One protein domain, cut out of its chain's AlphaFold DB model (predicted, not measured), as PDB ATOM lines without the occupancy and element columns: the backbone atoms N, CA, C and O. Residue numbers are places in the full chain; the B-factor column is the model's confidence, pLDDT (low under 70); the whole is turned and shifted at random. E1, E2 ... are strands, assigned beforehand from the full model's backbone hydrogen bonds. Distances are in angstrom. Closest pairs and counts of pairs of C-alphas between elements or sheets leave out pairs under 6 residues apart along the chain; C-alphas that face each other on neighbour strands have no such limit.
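What this domain is: This is residues 205 to 274 of the 274 residues of an uncharacterized protein of Desulfurellales bacterium (UniProt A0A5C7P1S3). With little regular structure, this is one twisted, curling sheet: a meander, E1 E2 E3, each strand the antiparallel neighbour of the one before, continued beside E3 by the longer hairpin E4 and E5. A wide loop, residues 237 to 251, leads from E3 to E4. The printed part has 70 residues, 26 in named strands: all strand, mixed, E1 to E5 in order along the chain and across the sheet. It is loose, radius of gyration of the C-alphas 14.3 A, spanning 39 by 28 by 21 A.

How they stand to each other: Start at the hairpin of E1, residues 215 to 218, and E2, residues 224 to 228; N 217 and O 226 are 2.8 A apart. E2 forms another hairpin with E3, residues 234 to 236: N 235 and O 227, 2.9 A. E3 is parallel to E4, residues 252 to 258, at 44 degrees: N 257 and O 234, 3.2 A. In the last hairpin, E4 and E5, residues 263 to 269, N 256 and O 265 are 2.8 A apart.

Where its parts are: Find E1's C-alpha 215 at (-31.496, -11.044, -31.030). E4 runs 19.9 A; E5 runs 17.0 A to C-alpha 269 at (-45.760, 0.743, -17.710).

The domain as a whole: The farthest C-alphas, Asn 220 and Gly 248, are 41.3 A apart. The printed part has no cut; the link E3 to E4 is long. Look for pLDDT under 70 at residues 240 to 251 and 270 to 274.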
ATOM      1  N   PHE A 205     -29.886  -3.658 -36.457       89.94
ATOM      2  CA  PHE A 205     -30.833  -3.360 -37.526       89.94
ATOM      3  C   PHE A 205     -31.331  -4.667 -38.129       89.94
ATOM      4  O   PHE A 205     -30.531  -5.476 -38.599       89.94
ATOM      5  N   ALA A 206     -32.648  -4.862 -38.128       88.06
ATOM      6  CA  ALA A 206     -33.255  -5.950 -38.873       88.06
ATOM      7  C   ALA A 206     -33.115  -5.693 -40.379       88.06
ATOM      8  O   ALA A 206     -33.230  -4.551 -40.836       88.06
ATOM      9  N   ALA A 207     -32.909  -6.750 -41.160       87.62
ATOM     10  CA  ALA A 207     -33.048  -6.642 -42.608       87.62
ATOM     11  C   ALA A 207     -34.526  -6.414 -42.972       87.62
ATOM     12  O   ALA A 207     -35.430  -6.890 -42.275       87.62
ATOM     13  N   ALA A 208     -34.787  -5.718 -44.083       86.62
ATOM     14  CA  ALA A 208     -36.143  -5.637 -44.616       86.62
ATOM     15  C   ALA A 208     -36.674  -7.060 -44.853       86.62
ATOM     16  O   ALA A 208     -35.991  -7.886 -45.459       86.62
ATOM     17  N   SER A 209     -37.874  -7.346 -44.342       88.19
ATOM     18  CA  SER A 209     -38.514  -8.667 -44.436       88.19
ATOM     19  C   SER A 209     -37.769  -9.806 -43.725       88.19
ATOM     20  O   SER A 209     -37.973 -10.972 -44.061       88.19
ATOM     21  N   GLN A 210     -36.925  -9.503 -42.732       90.88
ATOM     22  CA  GLN A 210     -36.384 -10.534 -41.850       90.88
ATOM     23  C   GLN A 210     -37.540 -11.281 -41.168       90.88
ATOM     24  O   GLN A 210     -38.468 -10.668 -40.649       90.88
ATOM     25  N   THR A 211     -37.497 -12.609 -41.184       92.00
ATOM     26  CA  THR A 211     -38.478 -13.462 -40.492       92.00
ATOM     27  C   THR A 211     -37.918 -14.043 -39.195       92.00
ATOM     28  O   THR A 211     -38.679 -14.337 -38.279       92.00
ATOM     29  N   ALA A 212     -36.591 -14.167 -39.102       94.06
ATOM     30  CA  ALA A 212     -35.881 -14.603 -37.905       94.06
ATOM     31  C   ALA A 212     -35.788 -13.494 -36.842       94.06
ATOM     32  O   ALA A 212     -35.913 -12.307 -37.140       94.06
ATOM     33  N   ASN A 213     -35.513 -13.876 -35.599       93.81
ATOM     34  CA  ASN A 213     -35.313 -12.927 -34.508       93.81
ATOM     35  C   ASN A 213     -34.059 -12.058 -34.743       93.81
ATOM     36  O   ASN A 213     -33.089 -12.481 -35.373       93.81
ATOM     37  N   VAL A 214     -34.088 -10.818 -34.252       94.56
ATOM     38  CA  VAL A 214     -32.985  -9.842 -34.350       94.56
ATOM     39  C   VAL A 214     -31.927 -10.101 -33.276       94.56
ATOM     40  O   VAL A 214     -30.749  -9.809 -33.471       94.56
ATOM     41  N   PHE A 215     -32.353 -10.650 -32.139       94.88
ATOM     42  CA  PHE A 215     -31.496 -11.044 -31.030       94.88
ATOM     43  C   PHE A 215     -32.075 -12.281 -30.350       94.88
ATOM     44  O   PHE A 215     -33.287 -12.349 -30.137       94.88
ATOM     45  N   GLU A 216     -31.211 -13.216 -29.968       95.19
ATOM     46  CA  GLU A 216     -31.585 -14.416 -29.225       95.19
ATOM     47  C   GLU A 216     -30.518 -14.741 -28.181       95.19
ATOM     48  O   GLU A 216     -29.321 -14.733 -28.465       95.19
ATOM     49  N   SER A 217     -30.976 -15.069 -26.978       94.31
ATOM     50  CA  SER A 217     -30.216 -15.820 -25.990       94.31
ATOM     51  C   SER A 217     -30.737 -17.249 -26.021       94.31
ATOM     52  O   SER A 217     -31.900 -17.484 -25.686       94.31
ATOM     53  N   GLN A 218     -29.892 -18.190 -26.431       94.94
ATOM     54  CA  GLN A 218     -30.231 -19.609 -26.514       94.94
ATOM     55  C   GLN A 218     -29.447 -20.420 -25.478       94.94
ATOM     56  O   GLN A 218     -28.388 -19.988 -25.020       94.94
ATOM     57  N   ASP A 219     -29.960 -21.593 -25.117       92.19
ATOM     58  CA  ASP A 219     -29.172 -22.603 -24.407       92.19
ATOM     59  C   ASP A 219     -28.296 -23.432 -25.368       92.19
ATOM     60  O   ASP A 219     -28.266 -23.212 -26.581       92.19
ATOM     61  N   ASN A 220     -27.563 -24.407 -24.825       87.44
ATOM     62  CA  ASN A 220     -26.690 -25.292 -25.599       87.44
ATOM     63  C   ASN A 220     -27.443 -26.252 -26.538       87.44
ATOM     64  O   ASN A 220     -26.807 -26.898 -27.369       87.44
ATOM     65  N   ASN A 221     -28.770 -26.330 -26.428       91.25
ATOM     66  CA  ASN A 221     -29.631 -27.132 -27.291       91.25
ATOM     67  C   ASN A 221     -30.305 -26.279 -28.380       91.25
ATOM     68  O   ASN A 221     -31.095 -26.802 -29.166       91.25
ATOM     69  N   GLY A 222     -30.004 -24.977 -28.436       91.25
ATOM     70  CA  GLY A 222     -30.569 -24.046 -29.408       91.25
ATOM     71  C   GLY A 222     -31.976 -23.557 -29.061       91.25
ATOM     72  O   GLY A 222     -32.656 -22.986 -29.915       91.25
ATOM     73  N   VAL A 223     -32.450 -23.769 -27.829       91.81
ATOM     74  CA  VAL A 223     -33.763 -23.270 -27.402       91.81
ATOM     75  C   VAL A 223     -33.640 -21.804 -27.004       91.81
ATOM     76  O   VAL A 223     -32.850 -21.450 -26.129       91.81
ATOM     77  N   VAL A 224     -34.455 -20.942 -27.619       93.44
ATOM     78  CA  VAL A 224     -34.516 -19.509 -27.298       93.44
ATOM     79  C   VAL A 224     -35.109 -19.314 -25.902       93.44
ATOM     80  O   VAL A 224     -36.278 -19.610 -25.669       93.44
ATOM     81  N   GLN A 225     -34.305 -18.782 -24.984       94.19
ATOM     82  CA  GLN A 225     -34.706 -18.436 -23.616       94.19
ATOM     83  C   GLN A 225     -35.285 -17.010 -23.559       94.19
ATOM     84  O   GLN A 225     -36.299 -16.753 -22.914       94.19
ATOM     85  N   PHE A 226     -34.669 -16.088 -24.303       94.12
ATOM     86  CA  PHE A 226     -35.106 -14.703 -24.475       94.12
ATOM     87  C   PHE A 226     -34.743 -14.225 -25.880       94.12
ATOM     88  O   PHE A 226     -33.704 -14.612 -26.417       94.12
ATOM     89  N   GLY A 227     -35.552 -13.348 -26.468       94.19
ATOM     90  CA  GLY A 227     -35.211 -12.761 -27.756       94.19
ATOM     91  C   GLY A 227     -35.988 -11.504 -28.108       94.19
ATOM     92  O   GLY A 227     -36.946 -11.117 -27.438       94.19
ATOM     93  N   LEU A 228     -35.559 -10.883 -29.202       94.38
ATOM     94  CA  LEU A 228     -36.263  -9.801 -29.880       94.38
ATOM     95  C   LEU A 228     -36.669 -10.290 -31.265       94.38
ATOM     96  O   LEU A 228     -35.805 -10.636 -32.073       94.38
ATOM     97  N   SER A 229     -37.969 -10.320 -31.550       93.06
ATOM     98  CA  SER A 229     -38.471 -10.769 -32.850       93.06
ATOM     99  C   SER A 229     -38.049  -9.839 -33.989       93.06
ATOM    100  O   SER A 229     -37.647  -8.697 -33.759       93.06
ATOM    101  N   ALA A 230     -38.233 -10.285 -35.236       91.44
ATOM    102  CA  ALA A 230     -38.067  -9.452 -36.432       91.44
ATOM    103  C   ALA A 230     -38.834  -8.114 -36.387       91.44
ATOM    104  O   ALA A 230     -38.437  -7.136 -37.013       91.44
ATOM    105  N   THR A 231     -39.944  -8.069 -35.646       88.81
ATOM    106  CA  THR A 231     -40.801  -6.886 -35.481       88.81
ATOM    107  C   THR A 231     -40.532  -6.127 -34.178       88.81
ATOM    108  O   THR A 231     -41.297  -5.234 -33.823       88.81
ATOM    109  N   GLY A 232     -39.467  -6.478 -33.450       87.88
ATOM    110  CA  GLY A 232     -39.079  -5.842 -32.191       87.88
ATOM    111  C   GLY A 232     -39.902  -6.276 -30.975       87.88
ATOM    112  O   GLY A 232     -39.885  -5.587 -29.957       87.88
ATOM    113  N   ARG A 233     -40.640  -7.393 -31.051       87.38
ATOM    114  CA  ARG A 233     -41.394  -7.926 -29.903       87.38
ATOM    115  C   ARG A 233     -40.463  -8.656 -28.945       87.38
ATOM    116  O   ARG A 233     -39.569  -9.370 -29.390       87.38
ATOM    117  N   ILE A 234     -40.732  -8.540 -27.648       89.69
ATOM    118  CA  ILE A 234     -40.053  -9.338 -26.625       89.69
ATOM    119  C   ILE A 234     -40.605 -10.764 -26.659       89.69
ATOM    120  O   ILE A 234     -41.822 -10.965 -26.591       89.69
ATOM    121  N   LEU A 235     -39.693 -11.730 -26.745       89.69
ATOM    122  CA  LEU A 235     -39.974 -13.160 -26.698       89.69
ATOM    123  C   LEU A 235     -39.394 -13.767 -25.421       89.69
ATOM    124  O   LEU A 235     -38.269 -13.448 -25.031       89.69
ATOM    125  N   THR A 236     -40.144 -14.677 -24.806       89.94
ATOM    126  CA  THR A 236     -39.701 -15.506 -23.677       89.94
ATOM    127  C   THR A 236     -40.246 -16.924 -23.832       89.94
ATOM    128  O   THR A 236     -41.308 -17.129 -24.431       89.94
ATOM    129  N   ASN A 237     -39.518 -17.912 -23.313       86.31
ATOM    130  CA  ASN A 237     -40.005 -19.288 -23.182       86.31
ATOM    131  C   ASN A 237     -40.557 -19.598 -21.780       86.31
ATOM    132  O   ASN A 237     -41.099 -20.678 -21.558       86.31
ATOM    133  N   GLN A 238     -40.432 -18.660 -20.841       82.38
ATOM    134  CA  GLN A 238     -40.974 -18.789 -19.496       82.38
ATOM    135  C   GLN A 238     -42.428 -18.321 -19.473       82.38
ATOM    136  O   GLN A 238     -42.778 -17.317 -20.095       82.38
ATOM    137  N   ALA A 239     -43.278 -19.025 -18.728       76.94
ATOM    138  CA  ALA A 239     -44.640 -18.568 -18.490       76.94
ATOM    139  C   ALA A 239     -44.614 -17.242 -17.717       76.94
ATOM    140  O   ALA A 239     -43.987 -17.135 -16.664       76.94
ATOM    141  N   VAL A 240     -45.313 -16.231 -18.230       66.75
ATOM    142  CA  VAL A 240     -45.441 -14.942 -17.548       66.75
ATOM    143  C   VAL A 240     -46.645 -15.010 -16.615       66.75
ATOM    144  O   VAL A 240     -47.787 -14.968 -17.065       66.75
ATOM    145  N   THR A 241     -46.411 -15.115 -15.309       67.88
ATOM    146  CA  THR A 241     -47.464 -14.943 -14.303       67.88
ATOM    147  C   THR A 241     -47.454 -13.502 -13.809       67.88
ATOM    148  O   THR A 241     -46.521 -13.047 -13.152       67.88
ATOM    149  N   ASN A 242     -48.504 -12.748 -14.134       61.97
ATOM    150  CA  ASN A 242     -48.706 -11.419 -13.564       61.97
ATOM    151  C   ASN A 242     -49.310 -11.572 -12.158       61.97
ATOM    152  O   ASN A 242     -50.527 -11.595 -11.995       61.97
ATOM    153  N   THR A 243     -48.458 -11.747 -11.148       62.50
ATOM    154  CA  THR A 243     -48.889 -11.899  -9.746       62.50
ATOM    155  C   THR A 243     -49.167 -10.567  -9.053       62.50
ATOM    156  O   THR A 243     -49.846 -10.545  -8.033       62.50
ATOM    157  N   ASN A 244     -48.707  -9.455  -9.627       56.81
ATOM    158  CA  ASN A 244     -48.955  -8.110  -9.136       56.81
ATOM    159  C   ASN A 244     -49.626  -7.320 -10.250       56.81
ATOM    160  O   ASN A 244     -48.941  -6.622 -10.989       56.81
ATOM    161  N   THR A 245     -50.950  -7.426 -10.376       58.75
ATOM    162  CA  THR A 245     -51.726  -6.386 -11.063       58.75
ATOM    163  C   THR A 245     -51.906  -5.271 -10.041       58.75
ATOM    164  O   THR A 245     -52.745  -5.418  -9.151       58.75
ATOM    165  N   PRO A 246     -51.105  -4.195 -10.055       58.66
ATOM    166  CA  PRO A 246     -51.287  -3.110  -9.116       58.66
ATOM    167  C   PRO A 246     -52.645  -2.507  -9.413       58.66
ATOM    168  O   PRO A 246     -53.044  -2.347 -10.568       58.66
ATOM    169  N   THR A 247     -53.389  -2.236  -8.357       65.25
ATOM    170  CA  THR A 247     -54.709  -1.639  -8.453       65.25
ATOM    171  C   THR A 247     -54.561  -0.223  -9.014       65.25
ATOM    172  O   THR A 247     -54.183   0.708  -8.312       65.25
ATOM    173  N   GLY A 248     -54.806  -0.059 -10.314       64.94
ATOM    174  CA  GLY A 248     -54.741   1.234 -10.988       64.94
ATOM    175  C   GLY A 248     -54.813   1.107 -12.513       64.94
ATOM    176  O   GLY A 248     -54.423   0.078 -13.067       64.94
ATOM    177  N   PRO A 249     -55.322   2.129 -13.221       58.28
ATOM    178  CA  PRO A 249     -55.337   2.128 -14.677       58.28
ATOM    179  C   PRO A 249     -53.902   2.168 -15.222       58.28
ATOM    180  O   PRO A 249     -53.146   3.103 -14.956       58.28
ATOM    181  N   THR A 250     -53.519   1.172 -16.019       60.94
ATOM    182  CA  THR A 250     -52.273   1.205 -16.792       60.94
ATOM    183  C   THR A 250     -52.519   1.988 -18.078       60.94
ATOM    184  O   THR A 250     -53.286   1.586 -18.946       60.94
ATOM    185  N   THR A 251     -51.885   3.151 -18.222       66.50
ATOM    186  CA  THR A 251     -52.024   3.962 -19.446       66.50
ATOM    187  C   THR A 251     -51.228   3.364 -20.611       66.50
ATOM    188  O   THR A 251     -51.514   3.655 -21.771       66.50
ATOM    189  N   LYS A 252     -50.208   2.543 -20.317       73.06
ATOM    190  CA  LYS A 252     -49.340   1.879 -21.298       73.06
ATOM    191  C   LYS A 252     -48.940   0.483 -20.810       73.06
ATOM    192  O   LYS A 252     -48.768   0.250 -19.615       73.06
ATOM    193  N   ALA A 253     -48.764  -0.440 -21.748       79.62
ATOM    194  CA  ALA A 253     -48.364  -1.816 -21.486       79.62
ATOM    195  C   ALA A 253     -47.380  -2.282 -22.566       79.62
ATOM    196  O   ALA A 253     -47.583  -1.994 -23.746       79.62
ATOM    197  N   LEU A 254     -46.323  -2.989 -22.168       82.19
ATOM    198  CA  LEU A 254     -45.369  -3.610 -23.086       82.19
ATOM    199  C   LEU A 254     -45.736  -5.090 -23.255       82.19
ATOM    200  O   LEU A 254     -45.529  -5.866 -22.321       82.19
ATOM    201  N   PRO A 255     -46.316  -5.501 -24.394       82.56
ATOM    202  CA  PRO A 255     -46.776  -6.871 -24.579       82.56
ATOM    203  C   PRO A 255     -45.602  -7.855 -24.646       82.56
ATOM    204  O   PRO A 255     -44.581  -7.588 -25.282       82.56
ATOM    205  N   VAL A 256     -45.780  -9.013 -24.016       82.44
ATOM    206  CA  VAL A 256     -44.853 -10.147 -24.028       82.44
ATOM    207  C   VAL A 256     -45.514 -11.303 -24.767       82.44
ATOM    208  O   VAL A 256     -46.686 -11.624 -24.538       82.44
ATOM    209  N   TYR A 257     -44.759 -11.926 -25.667       84.44
ATOM    210  CA  TYR A 257     -45.224 -13.041 -26.482       84.44
ATOM    211  C   TYR A 257     -44.381 -14.287 -26.200       84.44
ATOM    212  O   TYR A 257     -43.190 -14.202 -25.905       84.44
ATOM    213  N   HIS A 258     -45.003 -15.452 -26.344       86.00
ATOM    214  CA  HIS A 258     -44.297 -16.722 -26.412       86.00
ATOM    215  C   HIS A 258     -43.418 -16.762 -27.669       86.00
ATOM    216  O   HIS A 258     -43.738 -16.112 -28.668       86.00
ATOM    217  N   ALA A 259     -42.371 -17.591 -27.674       75.56
ATOM    218  CA  ALA A 259     -41.507 -17.789 -28.845       75.56
ATOM    219  C   ALA A 259     -42.278 -18.200 -30.120       75.56
ATOM    220  O   ALA A 259     -41.876 -17.859 -31.227       75.56
ATOM    221  N   SER A 260     -43.431 -18.864 -29.973       82.06
ATOM    222  CA  SER A 260     -44.332 -19.218 -31.085       82.06
ATOM    223  C   SER A 260     -45.211 -18.062 -31.596       82.06
ATOM    224  O   SER A 260     -46.010 -18.266 -32.505       82.06
ATOM    225  N   GLY A 261     -45.129 -16.868 -31.000       78.38
ATOM    226  CA  GLY A 261     -45.887 -15.672 -31.393       78.38
ATOM    227  C   GLY A 261     -47.208 -15.438 -30.649       78.38
ATOM    228  O   GLY A 261     -47.846 -14.406 -30.866       78.38
ATOM    229  N   THR A 262     -47.619 -16.340 -29.755       85.25
ATOM    230  CA  THR A 262     -48.851 -16.200 -28.956       85.25
ATOM    231  C   THR A 262     -48.677 -15.152 -27.851       85.25
ATOM    232  O   THR A 262     -47.662 -15.158 -27.163       85.25
ATOM    233  N   PHE A 263     -49.652 -14.257 -27.650       81.69
ATOM    234  CA  PHE A 263     -49.625 -13.279 -26.550       81.69
ATOM    235  C   PHE A 263     -49.672 -13.989 -25.189       81.69
ATOM    236  O   PHE A 263     -50.544 -14.828 -24.973       81.69
ATOM    237  N   GLN A 264     -48.751 -13.654 -24.284       80.94
ATOM    238  CA  GLN A 264     -48.687 -14.250 -22.941       80.94
ATOM    239  C   GLN A 264     -49.082 -13.281 -21.832       80.94
ATOM    240  O   GLN A 264     -49.548 -13.701 -20.780       80.94
ATOM    241  N   GLY A 265     -48.901 -11.984 -22.052       80.88
ATOM    242  CA  GLY A 265     -49.185 -10.976 -21.047       80.88
ATOM    243  C   GLY A 265     -48.512  -9.664 -21.393       80.88
ATOM    244  O   GLY A 265     -48.122  -9.424 -22.533       80.88
ATOM    245  N   TYR A 266     -48.367  -8.796 -20.406       82.50
ATOM    246  CA  TYR A 266     -47.709  -7.515 -20.597       82.50
ATOM    247  C   TYR A 266     -46.922  -7.116 -19.356       82.50
ATOM    248  O   TYR A 266     -47.295  -7.455 -18.235       82.50
ATOM    249  N   ILE A 267     -45.850  -6.359 -19.569       79.25
ATOM    250  CA  ILE A 267     -45.175  -5.610 -18.517       79.25
ATOM    251  C   ILE A 267     -45.931  -4.282 -18.386       79.25
ATOM    252  O   ILE A 267     -45.993  -3.519 -19.358       79.25
ATOM    253  N   PRO A 268     -46.565  -4.001 -17.239       72.88
ATOM    254  CA  PRO A 268     -47.254  -2.736 -17.050       72.88
ATOM    255  C   PRO A 268     -46.248  -1.579 -17.020       72.88
ATOM    256  O   PRO A 268     -45.214  -1.665 -16.358       72.88
ATOM    257  N   ILE A 269     -46.553  -0.490 -17.731       72.75
ATOM    258  CA  ILE A 269     -45.760   0.743 -17.710       72.75
ATOM    259  C   ILE A 269     -46.567   1.795 -16.951       72.75
ATOM    260  O   ILE A 269     -47.570   2.310 -17.453       72.75
ATOM    261  N   TYR A 270     -46.125   2.121 -15.740       68.06
ATOM    262  CA  TYR A 270     -46.741   3.166 -14.926       68.06
ATOM    263  C   TYR A 270     -46.230   4.542 -15.345       68.06
ATOM    264  O   TYR A 270     -45.059   4.709 -15.683       68.06
ATOM    265  N   ALA A 271     -47.119   5.535 -15.328       59.97
ATOM    266  CA  ALA A 271     -46.778   6.915 -15.666       59.97
ATOM    267  C   ALA A 271     -45.948   7.616 -14.575       59.97
ATOM    268  O   ALA A 271     -45.342   8.644 -14.860       59.97
ATOM    269  N   ASN A 272     -45.912   7.068 -13.355       58.81
ATOM    270  CA  ASN A 272     -45.153   7.613 -12.237       58.81
ATOM    271  C   ASN A 272     -44.233   6.518 -11.663       58.81
ATOM    272  O   ASN A 272     -44.745   5.442 -11.333       58.81
ATOM    273  N   PRO A 273     -42.908   6.736 -11.573       51.53
ATOM    274  CA  PRO A 273     -42.069   5.930 -10.698       51.53
ATOM    275  C   PRO A 273     -42.546   6.193  -9.267       51.53
ATOM    276  O   PRO A 273     -42.734   7.345  -8.888       51.53
ATOM    277  N   TRP A 274     -42.846   5.132  -8.532       53.47
ATOM    278  CA  TRP A 274     -43.205   5.196  -7.115       53.47
ATOM    279  C   TRP A 274     -42.197   6.031  -6.323       53.47
ATOM    280  O   TRP A 274     -40.980   5.832  -6.554       53.47
TER     281      TRP A 274